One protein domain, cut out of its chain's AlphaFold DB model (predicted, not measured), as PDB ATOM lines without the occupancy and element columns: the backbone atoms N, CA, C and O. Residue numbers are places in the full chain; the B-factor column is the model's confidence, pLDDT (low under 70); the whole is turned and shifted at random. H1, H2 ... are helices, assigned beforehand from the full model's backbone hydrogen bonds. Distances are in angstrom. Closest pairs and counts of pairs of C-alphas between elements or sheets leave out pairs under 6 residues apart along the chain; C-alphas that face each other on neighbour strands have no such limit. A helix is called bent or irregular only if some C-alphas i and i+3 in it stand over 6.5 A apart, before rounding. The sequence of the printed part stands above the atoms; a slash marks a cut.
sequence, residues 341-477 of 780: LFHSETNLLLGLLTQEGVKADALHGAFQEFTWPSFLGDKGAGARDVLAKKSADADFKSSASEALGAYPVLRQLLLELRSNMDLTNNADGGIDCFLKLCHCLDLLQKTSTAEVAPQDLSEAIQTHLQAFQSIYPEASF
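AT A GLANCE: This is residues 341 to 477 of the 780 residues of the protein "Hypothetical protein" of Symbiodinium microadriaticum (UniProt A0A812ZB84). What is the picture? Long H5 runs between H4 and H6, with H1 packed along it; short H2 and H3 lie beyond H4, away from H6. What builds it? The 137 printed residues hold six named helices, H1 to H6 in order: all helix, compact, radius of gyration of the C-alphas 15.1 A, spans 41 by 38 by 28 A.

IN THESE COORDINATES: Where are the helices? H1 is 341 to 355, from C-alpha (141.443, 104.601, 89.091); H2 360 to 369; H3 377 to 384; H4 400 to 420, 30.0 A; H5 425 to 446, 32.3 A; H6 454 to 471, 26.4 A, ending at C-alpha (146.539, 116.950, 93.971). Is one uneven? H4 is irregular, only just: C-alphas 405 and 408 are 7.0 A apart.

HOW THE PARTS SIT: Which form the bundle? H1, H4 and H5, side by side; H1 touches H5, closest C-alphas Leu 352 and Ala 427, 5.4 A. What else touches? H5 and H6 form a hairpin, closest C-alphas Lys 436 and His 464, 4.9 A. H3 touches residues 401 to 406 of H4, closest C-alphas Ala 383 and Glu 402, 4.4 A; H2 and H3, a hairpin, only just touch, with 3 pairs of C-alphas within 8 A. Are O i to N i+4 pairs within hydrogen-bond range? Every pair is in H6; H1 has 10 of 11, H2 5 of 6, H3 2 of 4, H4 15 of 17, H5 17 of 18.

THE WHOLE: Is it cut? The printed part has no cut; H3 to H4 is a long link. Where is confidence low? Residues 373 to 381, 389 to 394 and 449 to 450 have pLDDT under 70.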
ATOM      1  N   LEU A 341     140.581 103.420  88.986       96.00
ATOM      2  CA  LEU A 341     141.443 104.601  89.091       96.00
ATOM      3  C   LEU A 341     141.363 105.493  87.847       96.00
ATOM      4  O   LEU A 341     141.197 106.698  87.990       96.00
ATOM      5  N   PHE A 342     141.348 104.910  86.643       96.19
ATOM      6  CA  PHE A 342     141.266 105.664  85.391       96.19
ATOM      7  C   PHE A 342     139.988 106.502  85.288       96.19
ATOM      8  O   PHE A 342     140.055 107.700  85.027       96.19
ATOM      9  N   HIS A 343     138.817 105.904  85.534       93.25
ATOM     10  CA  HIS A 343     137.540 106.629  85.504       93.25
ATOM     11  C   HIS A 343     137.458 107.694  86.594       93.25
ATOM     12  O   HIS A 343     136.957 108.785  86.336       93.25
ATOM     13  N   SER A 344     137.940 107.386  87.799       94.31
ATOM     14  CA  SER A 344     137.930 108.326  88.921       94.31
ATOM     15  C   SER A 344     138.801 109.545  88.626       94.31
ATOM     16  O   SER A 344     138.352 110.678  88.761       94.31
ATOM     17  N   GLU A 345     140.030 109.313  88.174       96.12
ATOM     18  CA  GLU A 345     141.003 110.366  87.911       96.12
ATOM     19  C   GLU A 345     140.655 111.192  86.676       96.12
ATOM     20  O   GLU A 345     140.732 112.413  86.733       96.12
ATOM     21  N   THR A 346     140.164 110.561  85.602       94.88
ATOM     22  CA  THR A 346     139.695 111.284  84.405       94.88
ATOM     23  C   THR A 346     138.604 112.295  84.766       94.88
ATOM     24  O   THR A 346     138.644 113.427  84.298       94.88
ATOM     25  N   ASN A 347     137.654 111.933  85.638       93.00
ATOM     26  CA  ASN A 347     136.617 112.866  86.096       93.00
ATOM     27  C   ASN A 347     137.190 114.038  86.909       93.00
ATOM     28  O   ASN A 347     136.793 115.183  86.696       93.00
ATOM     29  N   LEU A 348     138.134 113.768  87.816       95.06
ATOM     30  CA  LEU A 348     138.764 114.806  88.637       95.06
ATOM     31  C   LEU A 348     139.612 115.760  87.783       95.06
ATOM     32  O   LEU A 348     139.492 116.976  87.924       95.06
ATOM     33  N   LEU A 349     140.400 115.217  86.852       95.56
ATOM     34  CA  LEU A 349     141.213 115.983  85.912       95.56
ATOM     35  C   LEU A 349     140.349 116.846  84.987       95.56
ATOM     36  O   LEU A 349     140.623 118.032  84.839       95.56
ATOM     37  N   LEU A 350     139.266 116.303  84.417       93.00
ATOM     38  CA  LEU A 350     138.315 117.097  83.625       93.00
ATOM     39  C   LEU A 350     137.694 118.238  84.451       93.00
ATOM     40  O   LEU A 350     137.451 119.319  83.913       93.00
ATOM     41  N   GLY A 351     137.482 118.029  85.754       92.50
ATOM     42  CA  GLY A 351     137.040 119.066  86.690       92.50
ATOM     43  C   GLY A 351     138.067 120.182  86.918       92.50
ATOM     44  O   GLY A 351     137.672 121.343  87.029       92.50
ATOM     45  N   LEU A 352     139.366 119.860  86.951       94.56
ATOM     46  CA  LEU A 352     140.456 120.846  87.007       94.56
ATOM     47  C   LEU A 352     140.592 121.594  85.675       94.56
ATOM     48  O   LEU A 352     140.519 122.817  85.645       94.56
ATOM     49  N   LEU A 353     140.676 120.871  84.557       93.00
ATOM     50  CA  LEU A 353     140.786 121.439  83.209       93.00
ATOM     51  C   LEU A 353     139.616 122.375  82.863       93.00
ATOM     52  O   LEU A 353     139.814 123.404  82.221       93.00
ATOM     53  N   THR A 354     138.408 122.080  83.354       92.44
ATOM     54  CA  THR A 354     137.243 122.965  83.185       92.44
ATOM     55  C   THR A 354     137.432 124.324  83.879       92.44
ATOM     56  O   THR A 354     136.902 125.321  83.390       92.44
ATOM     57  N   GLN A 355     138.196 124.395  84.978       92.19
ATOM     58  CA  GLN A 355     138.519 125.653  85.673       92.19
ATOM     59  C   GLN A 355     139.540 126.488  84.885       92.19
ATOM     60  O   GLN A 355     139.407 127.706  84.833       92.19
ATOM     61  N   GLU A 356     140.455 125.831  84.164       91.25
ATOM     62  CA  GLU A 356     141.369 126.444  83.181       91.25
ATOM     63  C   GLU A 356     140.667 126.803  81.846       91.25
ATOM     64  O   GLU A 356     141.300 127.217  80.877       91.25
ATOM     65  N   GLY A 357     139.343 126.615  81.748       90.25
ATOM     66  CA  GLY A 357     138.543 126.896  80.550       90.25
ATOM     67  C   GLY A 357     138.517 125.782  79.491       90.25
ATOM     68  O   GLY A 357     137.772 125.891  78.511       90.25
ATOM     69  N   VAL A 358     139.254 124.685  79.690       89.00
ATOM     70  CA  VAL A 358     139.307 123.530  78.779       89.00
ATOM     71  C   VAL A 358     138.078 122.641  78.989       89.00
ATOM     72  O   VAL A 358     137.959 121.894  79.960       89.00
ATOM     73  N   LYS A 359     137.127 122.710  78.054       85.88
ATOM     74  CA  LYS A 359     135.871 121.944  78.112       85.88
ATOM     75  C   LYS A 359     136.039 120.542  77.527       85.88
ATOM     76  O   LYS A 359     136.670 120.375  76.487       85.88
ATOM     77  N   ALA A 360     135.345 119.559  78.106       83.62
ATOM     78  CA  ALA A 360     135.299 118.186  77.586       83.62
ATOM     79  C   ALA A 360     134.879 118.096  76.100       83.62
ATOM     80  O   ALA A 360     135.389 117.245  75.381       83.62
ATOM     81  N   ASP A 361     134.021 119.005  75.616       84.62
ATOM     82  CA  ASP A 361     133.623 119.060  74.198       84.62
ATOM     83  C   ASP A 361     134.795 119.422  73.268       84.62
ATOM     84  O   ASP A 361     134.851 118.935  72.143       84.62
ATOM     85  N   ALA A 362     135.738 120.253  73.728       85.38
ATOM     86  CA  ALA A 362     136.927 120.618  72.959       85.38
ATOM     87  C   ALA A 362     137.906 119.439  72.879       85.38
ATOM     88  O   ALA A 362     138.384 119.110  71.797       85.38
ATOM     89  N   LEU A 363     138.114 118.735  74.000       85.50
ATOM     90  CA  LEU A 363     138.880 117.484  74.030       85.50
ATOM     91  C   LEU A 363     138.237 116.402  73.148       85.50
ATOM     92  O   LEU A 363     138.934 115.707  72.416       85.50
ATOM     93  N   HIS A 364     136.907 116.273  73.167       88.50
ATOM     94  CA  HIS A 364     136.190 115.359  72.277       88.50
ATOM     95  C   HIS A 364     136.323 115.758  70.801       88.50
ATOM     96  O   HIS A 364     136.487 114.877  69.962       88.50
ATOM     97  N   GLY A 365     136.297 117.058  70.485       85.56
ATOM     98  CA  GLY A 365     136.598 117.568  69.146       85.56
ATOM     99  C   GLY A 365     137.984 117.127  68.680       85.56
ATOM    100  O   GLY A 365     138.095 116.488  67.636       85.56
ATOM    101  N   ALA A 366     139.006 117.343  69.513       82.75
ATOM    102  CA  ALA A 366     140.369 116.899  69.239       82.75
ATOM    103  C   ALA A 366     140.457 115.373  69.028       82.75
ATOM    104  O   ALA A 366     141.072 114.931  68.066       82.75
ATOM    105  N   PHE A 367     139.756 114.550  69.824       84.00
ATOM    106  CA  PHE A 367     139.668 113.087  69.622       84.00
ATOM    107  C   PHE A 367     139.171 112.670  68.217       84.00
ATOM    108  O   PHE A 367     139.502 111.570  67.760       84.00
ATOM    109  N   GLN A 368     138.376 113.502  67.526       84.00
ATOM    110  CA  GLN A 368     137.889 113.216  66.166       84.00
ATOM    111  C   GLN A 368     138.920 113.534  65.070       84.00
ATOM    112  O   GLN A 368     138.795 113.021  63.960       84.00
ATOM    113  N   GLU A 369     139.947 114.332  65.368       79.44
ATOM    114  CA  GLU A 369     141.060 114.616  64.449       79.44
ATOM    115  C   GLU A 369     142.031 113.420  64.355       79.44
ATOM    116  O   GLU A 369     142.817 113.287  63.413       79.44
ATOM    117  N   PHE A 370     141.940 112.476  65.296       72.25
ATOM    118  CA  PHE A 370     142.764 111.276  65.316       72.25
ATOM    119  C   PHE A 370     142.268 110.227  64.315       72.25
ATOM    120  O   PHE A 370     141.090 109.888  64.215       72.25
ATOM    121  N   THR A 371     143.217 109.651  63.586       70.56
ATOM    122  CA  THR A 371     143.060 108.445  62.778       70.56
ATOM    123  C   THR A 371     143.470 107.239  63.623       70.56
ATOM    124  O   THR A 371     144.647 106.922  63.803       70.56
ATOM    125  N   TRP A 372     142.448 106.593  64.178       71.38
ATOM    126  CA  TRP A 372     142.557 105.468  65.103       71.38
ATOM    127  C   TRP A 372     142.989 104.176  64.374       71.38
ATOM    128  O   TRP A 372     142.486 103.917  63.278       71.38
ATOM    129  N   PRO A 373     143.858 103.331  64.969       62.88
ATOM    130  CA  PRO A 373     144.348 102.099  64.352       62.88
ATOM    131  C   PRO A 373     143.244 101.152  63.890       62.88
ATOM    132  O   PRO A 373     142.228 100.950  64.570       62.88
ATOM    133  N   SER A 374     143.471 100.473  62.767       63.53
ATOM    134  CA  SER A 374     142.442  99.639  62.145       63.53
ATOM    135  C   SER A 374     142.077  98.406  62.990       63.53
ATOM    136  O   SER A 374     140.957  97.886  62.879       63.53
ATOM    137  N   PHE A 375     142.980  97.955  63.872       60.28
ATOM    138  CA  PHE A 375     142.723  96.870  64.823       60.28
ATOM    139  C   PHE A 375     141.690  97.249  65.899       60.28
ATOM    140  O   PHE A 375     140.962  96.368  66.366       60.28
ATOM    141  N   LEU A 376     141.560  98.540  66.242       61.94
ATOM    142  CA  LEU A 376     140.455  99.038  67.067       61.94
ATOM    143  C   LEU A 376     139.148  99.056  66.260       61.94
ATOM    144  O   LEU A 376     138.101  98.673  66.787       61.94
ATOM    145  N   GLY A 377     139.200  99.410  64.970       55.44
ATOM    146  CA  GLY A 377     138.087  99.270  64.019       55.44
ATOM    147  C   GLY A 377     136.773  99.885  64.520       55.44
ATOM    148  O   GLY A 377     136.777 100.954  65.125       55.44
ATOM    149  N   ASP A 378     135.649  99.178  64.357       48.69
ATOM    150  CA  ASP A 378     134.338  99.619  64.869       48.69
ATOM    151  C   ASP A 378     134.281  99.754  66.407       48.69
ATOM    152  O   ASP A 378     133.370 100.389  66.931       48.69
ATOM    153  N   LYS A 379     135.243  99.198  67.162       49.53
ATOM    154  CA  LYS A 379     135.370  99.444  68.616       49.53
ATOM    155  C   LYS A 379     136.090 100.764  68.906       49.53
ATOM    156  O   LYS A 379     135.831 101.380  69.935       49.53
ATOM    157  N   GLY A 380     136.934 101.227  67.981       50.28
ATOM    158  CA  GLY A 380     137.504 102.574  67.981       50.28
ATOM    159  C   GLY A 380     136.430 103.661  67.908       50.28
ATOM    160  O   GLY A 380     136.639 104.749  68.430       50.28
ATOM    161  N   ALA A 381     135.240 103.346  67.377       56.09
ATOM    162  CA  ALA A 381     134.073 104.219  67.487       56.09
ATOM    163  C   ALA A 381     133.648 104.460  68.945       56.09
ATOM    164  O   ALA A 381     133.298 105.573  69.300       56.09
ATOM    165  N   GLY A 382     133.735 103.451  69.817       70.50
ATOM    166  CA  GLY A 382     133.520 103.653  71.250       70.50
ATOM    167  C   GLY A 382     134.620 104.510  71.882       70.50
ATOM    168  O   GLY A 382     134.327 105.436  72.633       70.50
ATOM    169  N   ALA A 383     135.884 104.240  71.528       76.19
ATOM    170  CA  ALA A 383     137.059 104.918  72.086       76.19
ATOM    171  C   ALA A 383     137.157 106.411  71.707       76.19
ATOM    172  O   ALA A 383     137.452 107.232  72.571       76.19
ATOM    173  N   ARG A 384     136.853 106.791  70.458       80.25
ATOM    174  CA  ARG A 384     136.818 108.206  70.028       80.25
ATOM    175  C   ARG A 384     135.674 108.998  70.691       80.25
ATOM    176  O   ARG A 384     135.787 110.198  70.938       80.25
ATOM    177  N   ASP A 385     134.579 108.307  71.017       85.19
ATOM    178  CA  ASP A 385     133.334 108.890  71.525       85.19
ATOM    179  C   ASP A 385     133.218 108.785  73.071       85.19
ATOM    180  O   ASP A 385     132.154 109.043  73.640       85.19
ATOM    181  N   VAL A 386     134.305 108.456  73.798       85.62
ATOM    182  CA  VAL A 386     134.292 108.377  75.281       85.62
ATOM    183  C   VAL A 386     134.102 109.729  75.970       85.62
ATOM    184  O   VAL A 386     133.497 109.774  77.040       85.62
ATOM    185  N   LEU A 387     134.596 110.813  75.361       85.31
ATOM    186  CA  LEU A 387     134.425 112.190  75.840       85.31
ATOM    187  C   LEU A 387     133.155 112.864  75.285       85.31
ATOM    188  O   LEU A 387     132.857 113.997  75.654       85.31
ATOM    189  N   ALA A 388     132.386 112.182  74.429       83.19
ATOM    190  CA  ALA A 388     131.129 112.717  73.917       83.19
ATOM    191  C   ALA A 388     130.117 112.892  75.063       83.19
ATOM    192  O   ALA A 388     129.804 111.935  75.783       83.19
ATOM    193  N   LYS A 389     129.554 114.097  75.216       69.56
ATOM    194  CA  LYS A 389     128.517 114.361  76.224       69.56
ATOM    195  C   LYS A 389     127.272 113.514  75.980       69.56
ATOM    196  O   LYS A 389     126.539 113.715  75.015       69.56
ATOM    197  N   LYS A 390     126.998 112.603  76.917       63.66
ATOM    198  CA  LYS A 390     125.783 111.765  76.939       63.66
ATOM    199  C   LYS A 390     124.625 112.438  77.698       63.66
ATOM    200  O   LYS A 390     123.467 112.156  77.408       63.66
ATOM    201  N   SER A 391     124.929 113.356  78.619       56.69
ATOM    202  CA  SER A 391     124.008 114.331  79.229       56.69
ATOM    203  C   SER A 391     124.811 115.483  79.857       56.69
ATOM    204  O   SER A 391     126.032 115.378  79.955       56.69
ATOM    205  N   ALA A 392     124.146 116.565  80.283       52.66
ATOM    206  CA  ALA A 392     124.809 117.742  80.863       52.66
ATOM    207  C   ALA A 392     125.653 117.418  82.112       52.66
ATOM    208  O   ALA A 392     126.786 117.881  82.206       52.66
ATOM    209  N   ASP A 393     125.132 116.558  82.995       57.75
ATOM    210  CA  ASP A 393     125.748 116.189  84.281       57.75
ATOM    211  C   ASP A 393     126.334 114.757  84.283       57.75
ATOM    212  O   ASP A 393     126.347 114.075  85.306       57.75
ATOM    213  N   ALA A 394     126.737 114.225  83.120       61.28
ATOM    214  CA  ALA A 394     127.286 112.867  83.046       61.28
ATOM    215  C   ALA A 394     128.779 112.819  83.398       61.28
ATOM    216  O   ALA A 394     129.604 113.298  82.621       61.28
ATOM    217  N   ASP A 395     129.121 112.102  84.474       78.56
ATOM    218  CA  ASP A 395     130.485 111.604  84.691       78.56
ATOM    219  C   ASP A 395     130.998 110.830  83.463       78.56
ATOM    220  O   ASP A 395     130.249 110.089  82.808       78.56
ATOM    221  N   PHE A 396     132.306 110.910  83.232       85.00
ATOM    222  CA  PHE A 396     133.037 110.105  82.262       85.00
ATOM    223  C   PHE A 396     132.766 108.605  82.457       85.00
ATOM    224  O   PHE A 396     133.036 108.029  83.518       85.00
ATOM    225  N   LYS A 397     132.245 107.958  81.404       84.50
ATOM    226  CA  LYS A 397     131.854 106.539  81.392       84.50
ATOM    227  C   LYS A 397     132.240 105.865  80.079       84.50
ATOM    228  O   LYS A 397     131.731 106.216  79.009       84.50
ATOM    229  N   SER A 398     133.059 104.828  80.210       87.75
ATOM    230  CA  SER A 398     133.508 103.939  79.139       87.75
ATOM    231  C   SER A 398     133.640 102.504  79.661       87.75
ATOM    232  O   SER A 398     133.737 102.280  80.869       87.75
ATOM    233  N   SER A 399     133.645 101.526  78.761       87.31
ATOM    234  CA  SER A 399     134.117 100.168  79.048       87.31
ATOM    235  C   SER A 399     135.643 100.127  79.188       87.31
ATOM    236  O   SER A 399     136.350 101.014  78.705       87.31
ATOM    237  N   ALA A 400     136.176  99.055  79.778       88.12
ATOM    238  CA  ALA A 400     137.620  98.899  79.946       88.12
ATOM    239  C   ALA A 400     138.395  98.889  78.613       88.12
ATOM    240  O   ALA A 400     139.503  99.412  78.540       88.12
ATOM    241  N   SER A 401     137.815  98.334  77.540       83.88
ATOM    242  CA  SER A 401     138.450  98.334  76.210       83.88
ATOM    243  C   SER A 401     138.441  99.717  75.550       83.88
ATOM    244  O   SER A 401     139.393 100.069  74.861       83.88
ATOM    245  N   GLU A 402     137.389 100.513  75.762       85.94
ATOM    246  CA  GLU A 402     137.343 101.903  75.289       85.94
ATOM    247  C   GLU A 402     138.322 102.782  76.079       85.94
ATOM    248  O   GLU A 402     138.992 103.618  75.484       85.94
ATOM    249  N   ALA A 403     138.470 102.553  77.391       88.81
ATOM    250  CA  ALA A 403     139.486 103.208  78.216       88.81
ATOM    251  C   ALA A 403     140.919 102.886  77.748       88.81
ATOM    252  O   ALA A 403     141.711 103.813  77.585       88.81
ATOM    253  N   LEU A 404     141.235 101.613  77.455       85.88
ATOM    254  CA  LEU A 404     142.530 101.228  76.869       85.88
ATOM    255  C   LEU A 404     142.794 101.885  75.509       85.88
ATOM    256  O   LEU A 404     143.920 102.283  75.240       85.88
ATOM    257  N   GLY A 405     141.772 102.018  74.660       79.94
ATOM    258  CA  GLY A 405     141.920 102.734  73.392       79.94
ATOM    259  C   GLY A 405     142.142 104.239  73.579       79.94
ATOM    260  O   GLY A 405     142.897 104.838  72.822       79.94
ATOM    261  N   ALA A 406     141.483 104.852  74.565       84.50
ATOM    262  CA  ALA A 406     141.410 106.305  74.722       84.50
ATOM    263  C   ALA A 406     142.531 106.939  75.561       84.50
ATOM    264  O   ALA A 406     142.912 108.074  75.273       84.50
ATOM    265  N   TYR A 407     143.060 106.258  76.589       88.19
ATOM    266  CA  TYR A 407     144.101 106.844  77.451       88.19
ATOM    267  C   TYR A 407     145.340 107.363  76.698       88.19
ATOM    268  O   TYR A 407     145.864 108.391  77.124       88.19
ATOM    269  N   PRO A 408     145.818 106.738  75.600       82.19
ATOM    270  CA  PRO A 408     147.022 107.212  74.928       82.19
ATOM    271  C   PRO A 408     146.786 108.487  74.106       82.19
ATOM    272  O   PRO A 408     147.637 109.370  74.064       82.19
ATOM    273  N   VAL A 409     145.597 108.622  73.511       82.12
ATOM    274  CA  VAL A 409     145.154 109.861  72.849       82.12
ATOM    275  C   VAL A 409     144.983 110.974  73.883       82.12
ATOM    276  O   VAL A 409     145.460 112.088  73.681       82.12
ATOM    277  N   LEU A 410     144.378 110.660  75.035       87.44
ATOM    278  CA  LEU A 410     144.233 111.613  76.135       87.44
ATOM    279  C   LEU A 410     145.597 112.065  76.682       87.44
ATOM    280  O   LEU A 410     145.801 113.258  76.859       87.44
ATOM    281  N   ARG A 411     146.553 111.144  76.875       88.31
ATOM    282  CA  ARG A 411     147.937 111.444  77.287       88.31
ATOM    283  C   ARG A 411     148.569 112.532  76.416       88.31
ATOM    284  O   ARG A 411     149.074 113.512  76.954       88.31
ATOM    285  N   GLN A 412     148.520 112.365  75.095       80.25
ATOM    286  CA  GLN A 412     149.106 113.321  74.156       80.25
ATOM    287  C   GLN A 412     148.418 114.684  74.214       80.25
ATOM    288  O   GLN A 412     149.099 115.698  74.318       80.25
ATOM    289  N   LEU A 413     147.084 114.717  74.209       85.12
ATOM    290  CA  LEU A 413     146.341 115.978  74.281       85.12
ATOM    291  C   LEU A 413     146.647 116.755  75.568       85.12
ATOM    292  O   LEU A 413     146.692 117.980  75.552       85.12
ATOM    293  N   LEU A 414     146.909 116.064  76.680       89.12
ATOM    294  CA  LEU A 414     147.316 116.705  77.931       89.12
ATOM    295  C   LEU A 414     148.762 117.228  77.886       89.12
ATOM    296  O   LEU A 414     149.027 118.292  78.442       89.12
ATOM    297  N   LEU A 415     149.681 116.539  77.198       85.94
ATOM    298  CA  LEU A 415     151.037 117.049  76.937       85.94
ATOM    299  C   LEU A 415     151.001 118.301  76.045       85.94
ATOM    300  O   LEU A 415     151.683 119.288  76.323       85.94
ATOM    301  N   GLU A 416     150.170 118.293  75.004       83.88
ATOM    302  CA  GLU A 416     149.960 119.445  74.122       83.88
ATOM    303  C   GLU A 416     149.329 120.626  74.870       83.88
ATOM    304  O   GLU A 416     149.789 121.755  74.711       83.88
ATOM    305  N   LEU A 417     148.334 120.390  75.732       86.75
ATOM    306  CA  LEU A 417     147.753 121.434  76.582       86.75
ATOM    307  C   LEU A 417     148.790 122.035  77.537       86.75
ATOM    308  O   LEU A 417     148.929 123.255  77.573       86.75
ATOM    309  N   ARG A 418     149.573 121.200  78.235       87.62
ATOM    310  CA  ARG A 418     150.695 121.633  79.089       87.62
ATOM    311  C   ARG A 418     151.723 122.483  78.336       87.62
ATOM    312  O   ARG A 418     152.305 123.389  78.916       87.62
ATOM    313  N   SER A 419     151.961 122.183  77.061       85.12
ATOM    314  CA  SER A 419     152.965 122.882  76.248       85.12
ATOM    315  C   SER A 419     152.464 124.220  75.688       85.12
ATOM    316  O   SER A 419     153.272 125.091  75.376       85.12
ATOM    317  N   ASN A 420     151.145 124.378  75.531       85.00
ATOM    318  CA  ASN A 420     150.522 125.512  74.840       85.00
ATOM    319  C   ASN A 420     149.704 126.445  75.755       85.00
ATOM    320  O   ASN A 420     149.234 127.483  75.288       85.00
ATOM    321  N   MET A 421     149.506 126.096  77.030       86.88
ATOM    322  CA  MET A 421     148.754 126.893  78.005       86.88
ATOM    323  C   MET A 421     149.556 127.115  79.288       86.88
ATOM    324  O   MET A 421     150.202 126.201  79.790       86.88
ATOM    325  N   ASP A 422     149.454 128.321  79.845       91.06
ATOM    326  CA  ASP A 422     149.911 128.626  81.203       91.06
ATOM    327  C   ASP A 422     148.848 128.115  82.191       91.06
ATOM    328  O   ASP A 422     147.781 128.715  82.333       91.06
ATOM    329  N   LEU A 423     149.090 126.936  82.767       92.06
ATOM    330  CA  LEU A 423     148.152 126.214  83.632       92.06
ATOM    331  C   LEU A 423     148.449 126.488  85.108       92.06
ATOM    332  O   LEU A 423     149.610 126.565  85.511       92.06
ATOM    333  N   THR A 424     147.419 126.529  85.959       93.94
ATOM    334  CA  THR A 424     147.671 126.560  87.409       93.94
ATOM    335  C   THR A 424     148.401 125.299  87.891       93.94
ATOM    336  O   THR A 424     148.186 124.200  87.376       93.94
ATOM    337  N   ASN A 425     149.195 125.425  88.965       93.12
ATOM    338  CA  ASN A 425     149.900 124.303  89.609       93.12
ATOM    339  C   ASN A 425     148.994 123.089  89.905       93.12
ATOM    340  O   ASN A 425     149.460 121.951  89.891       93.12
ATOM    341  N   ASN A 426     147.704 123.318  90.183       93.19
ATOM    342  CA  ASN A 426     146.741 122.245  90.435       93.19
ATOM    343  C   ASN A 426     146.384 121.496  89.146       93.19
ATOM    344  O   ASN A 426     146.371 120.268  89.144       93.19
ATOM    345  N   ALA A 427     146.097 122.219  88.060       94.25
ATOM    346  CA  ALA A 427     145.788 121.614  86.770       94.25
ATOM    347  C   ALA A 427     147.011 120.900  86.178       94.25
ATOM    348  O   ALA A 427     146.888 119.756  85.741       94.25
ATOM    349  N   ASP A 428     148.194 121.518  86.245       95.56
ATOM    350  CA  ASP A 428     149.431 120.891  85.783       95.56
ATOM    351  C   ASP A 428     149.804 119.649  86.612       95.56
ATOM    352  O   ASP A 428     150.090 118.590  86.053       95.56
ATOM    353  N   GLY A 429     149.700 119.724  87.942       96.94
ATOM    354  CA  GLY A 429     149.870 118.559  88.813       96.94
ATOM    355  C   GLY A 429     148.839 117.455  88.542       96.94
ATOM    356  O   GLY A 429     149.163 116.269  88.601       96.94
ATOM    357  N   GLY A 430     147.609 117.824  88.175       97.38
ATOM    358  CA  GLY A 430     146.575 116.885  87.736       97.38
ATOM    359  C   GLY A 430     146.948 116.152  86.447       97.38
ATOM    360  O   GLY A 430     146.762 114.935  86.362       97.38
ATOM    361  N   ILE A 431     147.527 116.865  85.471       96.69
ATOM    362  CA  ILE A 431     148.094 116.265  84.256       96.69
ATOM    363  C   ILE A 431     149.254 115.334  84.621       96.69
ATOM    364  O   ILE A 431     149.278 114.192  84.170       96.69
ATOM    365  N   ASP A 432     150.189 115.776  85.464       96.94
ATOM    366  CA  ASP A 432     151.346 114.979  85.886       96.94
ATOM    367  C   ASP A 432     150.941 113.656  86.563       96.94
ATOM    368  O   ASP A 432     151.465 112.589  86.229       96.94
ATOM    369  N   CYS A 433     149.952 113.708  87.457       98.19
ATOM    370  CA  CYS A 433     149.361 112.522  88.066       98.19
ATOM    371  C   CYS A 433     148.777 111.573  87.002       98.19
ATOM    372  O   CYS A 433     149.064 110.371  87.018       98.19
ATOM    373  N   PHE A 434     148.059 112.111  86.012       97.69
ATOM    374  CA  PHE A 434     147.459 111.311  84.946       97.69
ATOM    375  C   PHE A 434     148.501 110.700  83.995       97.69
ATOM    376  O   PHE A 434     148.311 109.587  83.496       97.69
ATOM    377  N   LEU A 435     149.637 111.366  83.770       95.56
ATOM    378  CA  LEU A 435     150.771 110.795  83.033       95.56
ATOM    379  C   LEU A 435     151.410 109.620  83.799       95.56
ATOM    380  O   LEU A 435     151.783 108.614  83.190       95.56
ATOM    381  N   LYS A 436     151.451 109.681  85.136       97.69
ATOM    382  CA  LYS A 436     151.903 108.569  85.994       97.69
ATOM    383  C   LYS A 436     150.911 107.396  85.993       97.69
ATOM    384  O   LYS A 436     151.331 106.252  85.827       97.69
ATOM    385  N   LEU A 437     149.601 107.661  86.062       97.94
ATOM    386  CA  LEU A 437     148.539 106.663  85.837       97.94
ATOM    387  C   LEU A 437     148.701 105.968  84.477       97.94
ATOM    388  O   LEU A 437     148.608 104.745  84.361       97.94
ATOM    389  N   CYS A 438     148.950 106.767  83.441       94.50
ATOM    390  CA  CYS A 438     149.236 106.324  82.086       94.50
ATOM    391  C   CYS A 438     150.423 105.350  82.037       94.50
ATOM    392  O   CYS A 438     150.307 104.288  81.429       94.50
ATOM    393  N   HIS A 439     151.528 105.665  82.715       94.00
ATOM    394  CA  HIS A 439     152.684 104.774  82.813       94.00
ATOM    395  C   HIS A 439     152.341 103.445  83.519       94.00
ATOM    396  O   HIS A 439     152.736 102.381  83.038       94.00
ATOM    397  N   CYS A 440     151.518 103.461  84.579       96.44
ATOM    398  CA  CYS A 440     151.015 102.222  85.187       96.44
ATOM    399  C   CYS A 440     150.261 101.340  84.173       96.44
ATOM    400  O   CYS A 440     150.457 100.126  84.164       96.44
ATOM    401  N   LEU A 441     149.418 101.923  83.312       94.38
ATOM    402  CA  LEU A 441     148.671 101.177  82.288       94.38
ATOM    403  C   LEU A 441     149.579 100.574  81.203       94.38
ATOM    404  O   LEU A 441     149.301  99.469  80.726       94.38
ATOM    405  N   ASP A 442     150.671 101.250  80.841       86.12
ATOM    406  CA  ASP A 442     151.652 100.727  79.881       86.12
ATOM    407  C   ASP A 442     152.395  99.508  80.439       86.12
ATOM    408  O   ASP A 442     152.611  98.534  79.716       86.12
ATOM    409  N   LEU A 443     152.759  99.532  81.727       89.69
ATOM    410  CA  LEU A 443     153.350  98.373  82.400       89.69
ATOM    411  C   LEU A 443     152.322  97.243  82.543       89.69
ATOM    412  O   LEU A 443     152.599  96.110  82.153       89.69
ATOM    413  N   LEU A 444     151.110  97.538  83.029       92.69
ATOM    414  CA  LEU A 444     150.064  96.538  83.285       92.69
ATOM    415  C   LEU A 444     149.692  95.709  82.047       92.69
ATOM    416  O   LEU A 444     149.483  94.500  82.171       92.69
ATOM    417  N   GLN A 445     149.688  96.300  80.850       86.94
ATOM    418  CA  GLN A 445     149.413  95.565  79.607       86.94
ATOM    419  C   GLN A 445     150.497  94.529  79.244       86.94
ATOM    420  O   GLN A 445     150.178  93.509  78.634       86.94
ATOM    421  N   LYS A 446     151.745  94.728  79.688       80.25
ATOM    422  CA  LYS A 446     152.895  93.830  79.454       80.25
ATOM    423  C   LYS A 446     153.071  92.765  80.553       80.25
ATOM    424  O   LYS A 446     153.868  91.841  80.431       80.25
ATOM    425  N   THR A 447     152.288  92.818  81.634       85.00
ATOM    426  CA  THR A 447     152.391  91.850  82.753       85.00
ATOM    427  C   THR A 447     151.948  90.422  82.406       85.00
ATOM    428  O   THR A 447     152.108  89.510  83.217       85.00
ATOM    429  N   SER A 448     151.405  90.205  81.205       76.06
ATOM    430  CA  SER A 448     151.070  88.880  80.673       76.06
ATOM    431  C   SER A 448     152.226  88.215  79.910       76.06
ATOM    432  O   SER A 448     152.259  86.988  79.830       76.06
ATOM    433  N   THR A 449     153.188  88.990  79.396       67.19
ATOM    434  CA  THR A 449     154.339  88.518  78.597       67.19
ATOM    435  C   THR A 449     155.618  88.321  79.419       67.19
ATOM    436  O   THR A 449     156.626  87.891  78.869       67.19
ATOM    437  N   ALA A 450     155.569  88.580  80.733       65.75
ATOM    438  CA  ALA A 450     156.709  88.558  81.663       65.75
ATOM    439  C   ALA A 450     157.831  89.573  81.339       65.75
ATOM    440  O   ALA A 450     158.947  89.448  81.836       65.75
ATOM    441  N   GLU A 451     157.517  90.615  80.564       72.50
ATOM    442  CA  GLU A 451     158.447  91.678  80.138       72.50
ATOM    443  C   GLU A 451     158.568  92.838  81.153       72.50
ATOM    444  O   GLU A 451     159.157  93.867  80.844       72.50
ATOM    445  N   VAL A 452     157.991  92.710  82.357       83.38
ATOM    446  CA  VAL A 452     157.949  93.771  83.385       83.38
ATOM    447  C   VAL A 452     158.493  93.243  84.702       83.38
ATOM    448  O   VAL A 452     157.985  92.240  85.216       83.38
ATOM    449  N   ALA A 453     159.471  93.929  85.301       90.69
ATOM    450  CA  ALA A 453     159.931  93.543  86.622       90.69
ATOM    451  C   ALA A 453     158.893  93.951  87.692       90.69
ATOM    452  O   ALA A 453     158.302  95.033  87.635       90.69
ATOM    453  N   PRO A 454     158.672  93.123  88.731       94.12
ATOM    454  CA  PRO A 454     157.807  93.488  89.852       94.12
ATOM    455  C   PRO A 454     158.205  94.770  90.590       94.12
ATOM    456  O   PRO A 454     157.374  95.322  91.302       94.12
ATOM    457  N   GLN A 455     159.456  95.220  90.466       94.69
ATOM    458  CA  GLN A 455     159.916  96.449  91.103       94.69
ATOM    459  C   GLN A 455     159.409  97.685  90.348       94.69
ATOM    460  O   GLN A 455     158.719  98.498  90.956       94.69
ATOM    461  N   ASP A 456     159.619  97.752  89.033       94.81
ATOM    462  CA  ASP A 456     159.180  98.854  88.163       94.81
ATOM    463  C   ASP A 456     157.670  99.105  88.298       94.81
ATOM    464  O   ASP A 456     157.218 100.237  88.465       94.81
ATOM    465  N   LEU A 457     156.870  98.028  88.318       95.94
ATOM    466  CA  LEU A 457     155.426  98.127  88.536       95.94
ATOM    467  C   LEU A 457     155.083  98.653  89.941       95.94
ATOM    468  O   LEU A 457     154.104  99.380  90.099       95.94
ATOM    469  N   SER A 458     155.862  98.300  90.966       96.69
ATOM    470  CA  SER A 458     155.663  98.810  92.328       96.69
ATOM    471  C   SER A 458     155.979 100.299  92.429       96.69
ATOM    472  O   SER A 458     155.226 101.034  93.067       96.69
ATOM    473  N   GLU A 459     157.068 100.737  91.802       96.88
ATOM    474  CA  GLU A 459     157.510 102.133  91.797       96.88
ATOM    475  C   GLU A 459     156.537 103.005  91.003       96.88
ATOM    476  O   GLU A 459     156.026 103.980  91.548       96.88
ATOM    477  N   ALA A 460     156.145 102.588  89.794       97.62
ATOM    478  CA  ALA A 460     155.139 103.284  88.993       97.62
ATOM    479  C   ALA A 460     153.817 103.488  89.754       97.62
ATOM    480  O   ALA A 460     153.293 104.603  89.798       97.62
ATOM    481  N   ILE A 461     153.289 102.431  90.388       98.31
ATOM    482  CA  ILE A 461     152.041 102.503  91.168       98.31
ATOM    483  C   ILE A 461     152.211 103.409  92.392       98.31
ATOM    484  O   ILE A 461     151.331 104.220  92.673       98.31
ATOM    485  N   GLN A 462     153.325 103.310  93.122       97.69
ATOM    486  CA  GLN A 462     153.558 104.162  94.288       97.69
ATOM    487  C   GLN A 462     153.682 105.640  93.894       97.69
ATOM    488  O   GLN A 462     153.020 106.484  94.497       97.69
ATOM    489  N   THR A 463     154.467 105.950  92.861       97.88
ATOM    490  CA  THR A 463     154.661 107.306  92.337       97.88
ATOM    491  C   THR A 463     153.353 107.912  91.822       97.88
ATOM    492  O   THR A 463     153.065 109.072  92.116       97.88
ATOM    493  N   HIS A 464     152.525 107.130  91.119       98.38
ATOM    494  CA  HIS A 464     151.172 107.539  90.724       98.38
ATOM    495  C   HIS A 464     150.300 107.874  91.937       98.38
ATOM    496  O   HIS A 464     149.763 108.977  92.024       98.38
ATOM    497  N   LEU A 465     150.180 106.959  92.902       97.88
ATOM    498  CA  LEU A 465     149.281 107.161  94.037       97.88
ATOM    499  C   LEU A 465     149.743 108.292  94.970       97.88
ATOM    500  O   LEU A 465     148.898 108.973  95.548       97.88
ATOM    501  N   GLN A 466     151.051 108.532  95.101       97.44
ATOM    502  CA  GLN A 466     151.589 109.683  95.833       97.44
ATOM    503  C   GLN A 466     151.227 111.014  95.155       97.44
ATOM    504  O   GLN A 466     150.761 111.924  95.839       97.44
ATOM    505  N   ALA A 467     151.359 111.108  93.824       97.69
ATOM    506  CA  ALA A 467     150.899 112.273  93.063       97.69
ATOM    507  C   ALA A 467     149.374 112.464  93.181       97.69
ATOM    508  O   ALA A 467     148.889 113.576  93.374       97.69
ATOM    509  N   PHE A 468     148.603 111.372  93.176       97.62
ATOM    510  CA  PHE A 468     147.154 111.439  93.361       97.62
ATOM    511  C   PHE A 468     146.782 112.058  94.718       97.62
ATOM    512  O   PHE A 468     145.864 112.874  94.794       97.62
ATOM    513  N   GLN A 469     147.500 111.702  95.791       95.44
ATOM    514  CA  GLN A 469     147.273 112.271  97.125       95.44
ATOM    515  C   GLN A 469     147.658 113.746  97.256       95.44
ATOM    516  O   GLN A 469     147.086 114.424  98.108       95.44
ATOM    517  N   SER A 470     148.634 114.237  96.485       95.31
ATOM    518  CA  SER A 470     149.065 115.637  96.575       95.31
ATOM    519  C   SER A 470     148.129 116.599  95.843       95.31
ATOM    520  O   SER A 470     148.054 117.763  96.231       95.31
ATOM    521  N   ILE A 471     147.404 116.121  94.825       96.25
ATOM    522  CA  ILE A 471     146.539 116.950  93.971       96.25
ATOM    523  C   ILE A 471     145.050 116.798  94.299       96.25
ATOM    524  O   ILE A 471     144.317 117.789  94.330       96.25
ATOM    525  N   TYR A 472     144.572 115.572  94.536       95.81
ATOM    526  CA  TYR A 472     143.137 115.301  94.623       95.81
ATOM    527  C   TYR A 472     142.635 115.169  96.070       95.81
ATOM    528  O   TYR A 472     143.351 114.670  96.942       95.81
ATOM    529  N   PRO A 473     141.370 115.549  96.357       91.69
ATOM    530  CA  PRO A 473     140.789 115.375  97.682       91.69
ATOM    531  C   PRO A 473     140.837 113.915  98.139       91.69
ATOM    532  O   PRO A 473     140.404 113.013  97.424       91.69
ATOM    533  N   GLU A 474     141.269 113.673  99.378       86.56
ATOM    534  CA  GLU A 474     141.442 112.312  99.909       86.56
ATOM    535  C   GLU A 474     140.130 111.490  99.937       86.56
ATOM    536  O   GLU A 474     140.155 110.261  99.944       86.56
ATOM    537  N   ALA A 475     138.967 112.151  99.908       87.94
ATOM    538  CA  ALA A 475     137.661 111.500  99.770       87.94
ATOM    539  C   ALA A 475     137.477 110.766  98.424       87.94
ATOM    540  O   ALA A 475     136.682 109.830  98.349       87.94
ATOM    541  N   SER A 476     138.222 111.162  97.389       91.56
ATOM    542  CA  SER A 476     138.223 110.543  96.059       91.56
ATOM    543  C   SER A 476     139.142 109.318  95.959       91.56
ATOM    544  O   SER A 476     139.165 108.645  94.929       91.56
ATOM    545  N   PHE A 477     139.919 109.015  97.003       91.81
ATOM    546  CA  PHE A 477     140.876 107.912  96.999       91.81
ATOM    547  C   PHE A 477     140.145 106.571  97.167       91.81
ATOM    548  O   PHE A 477     139.683 106.218  98.251       91.81
TER     549      PHE A 477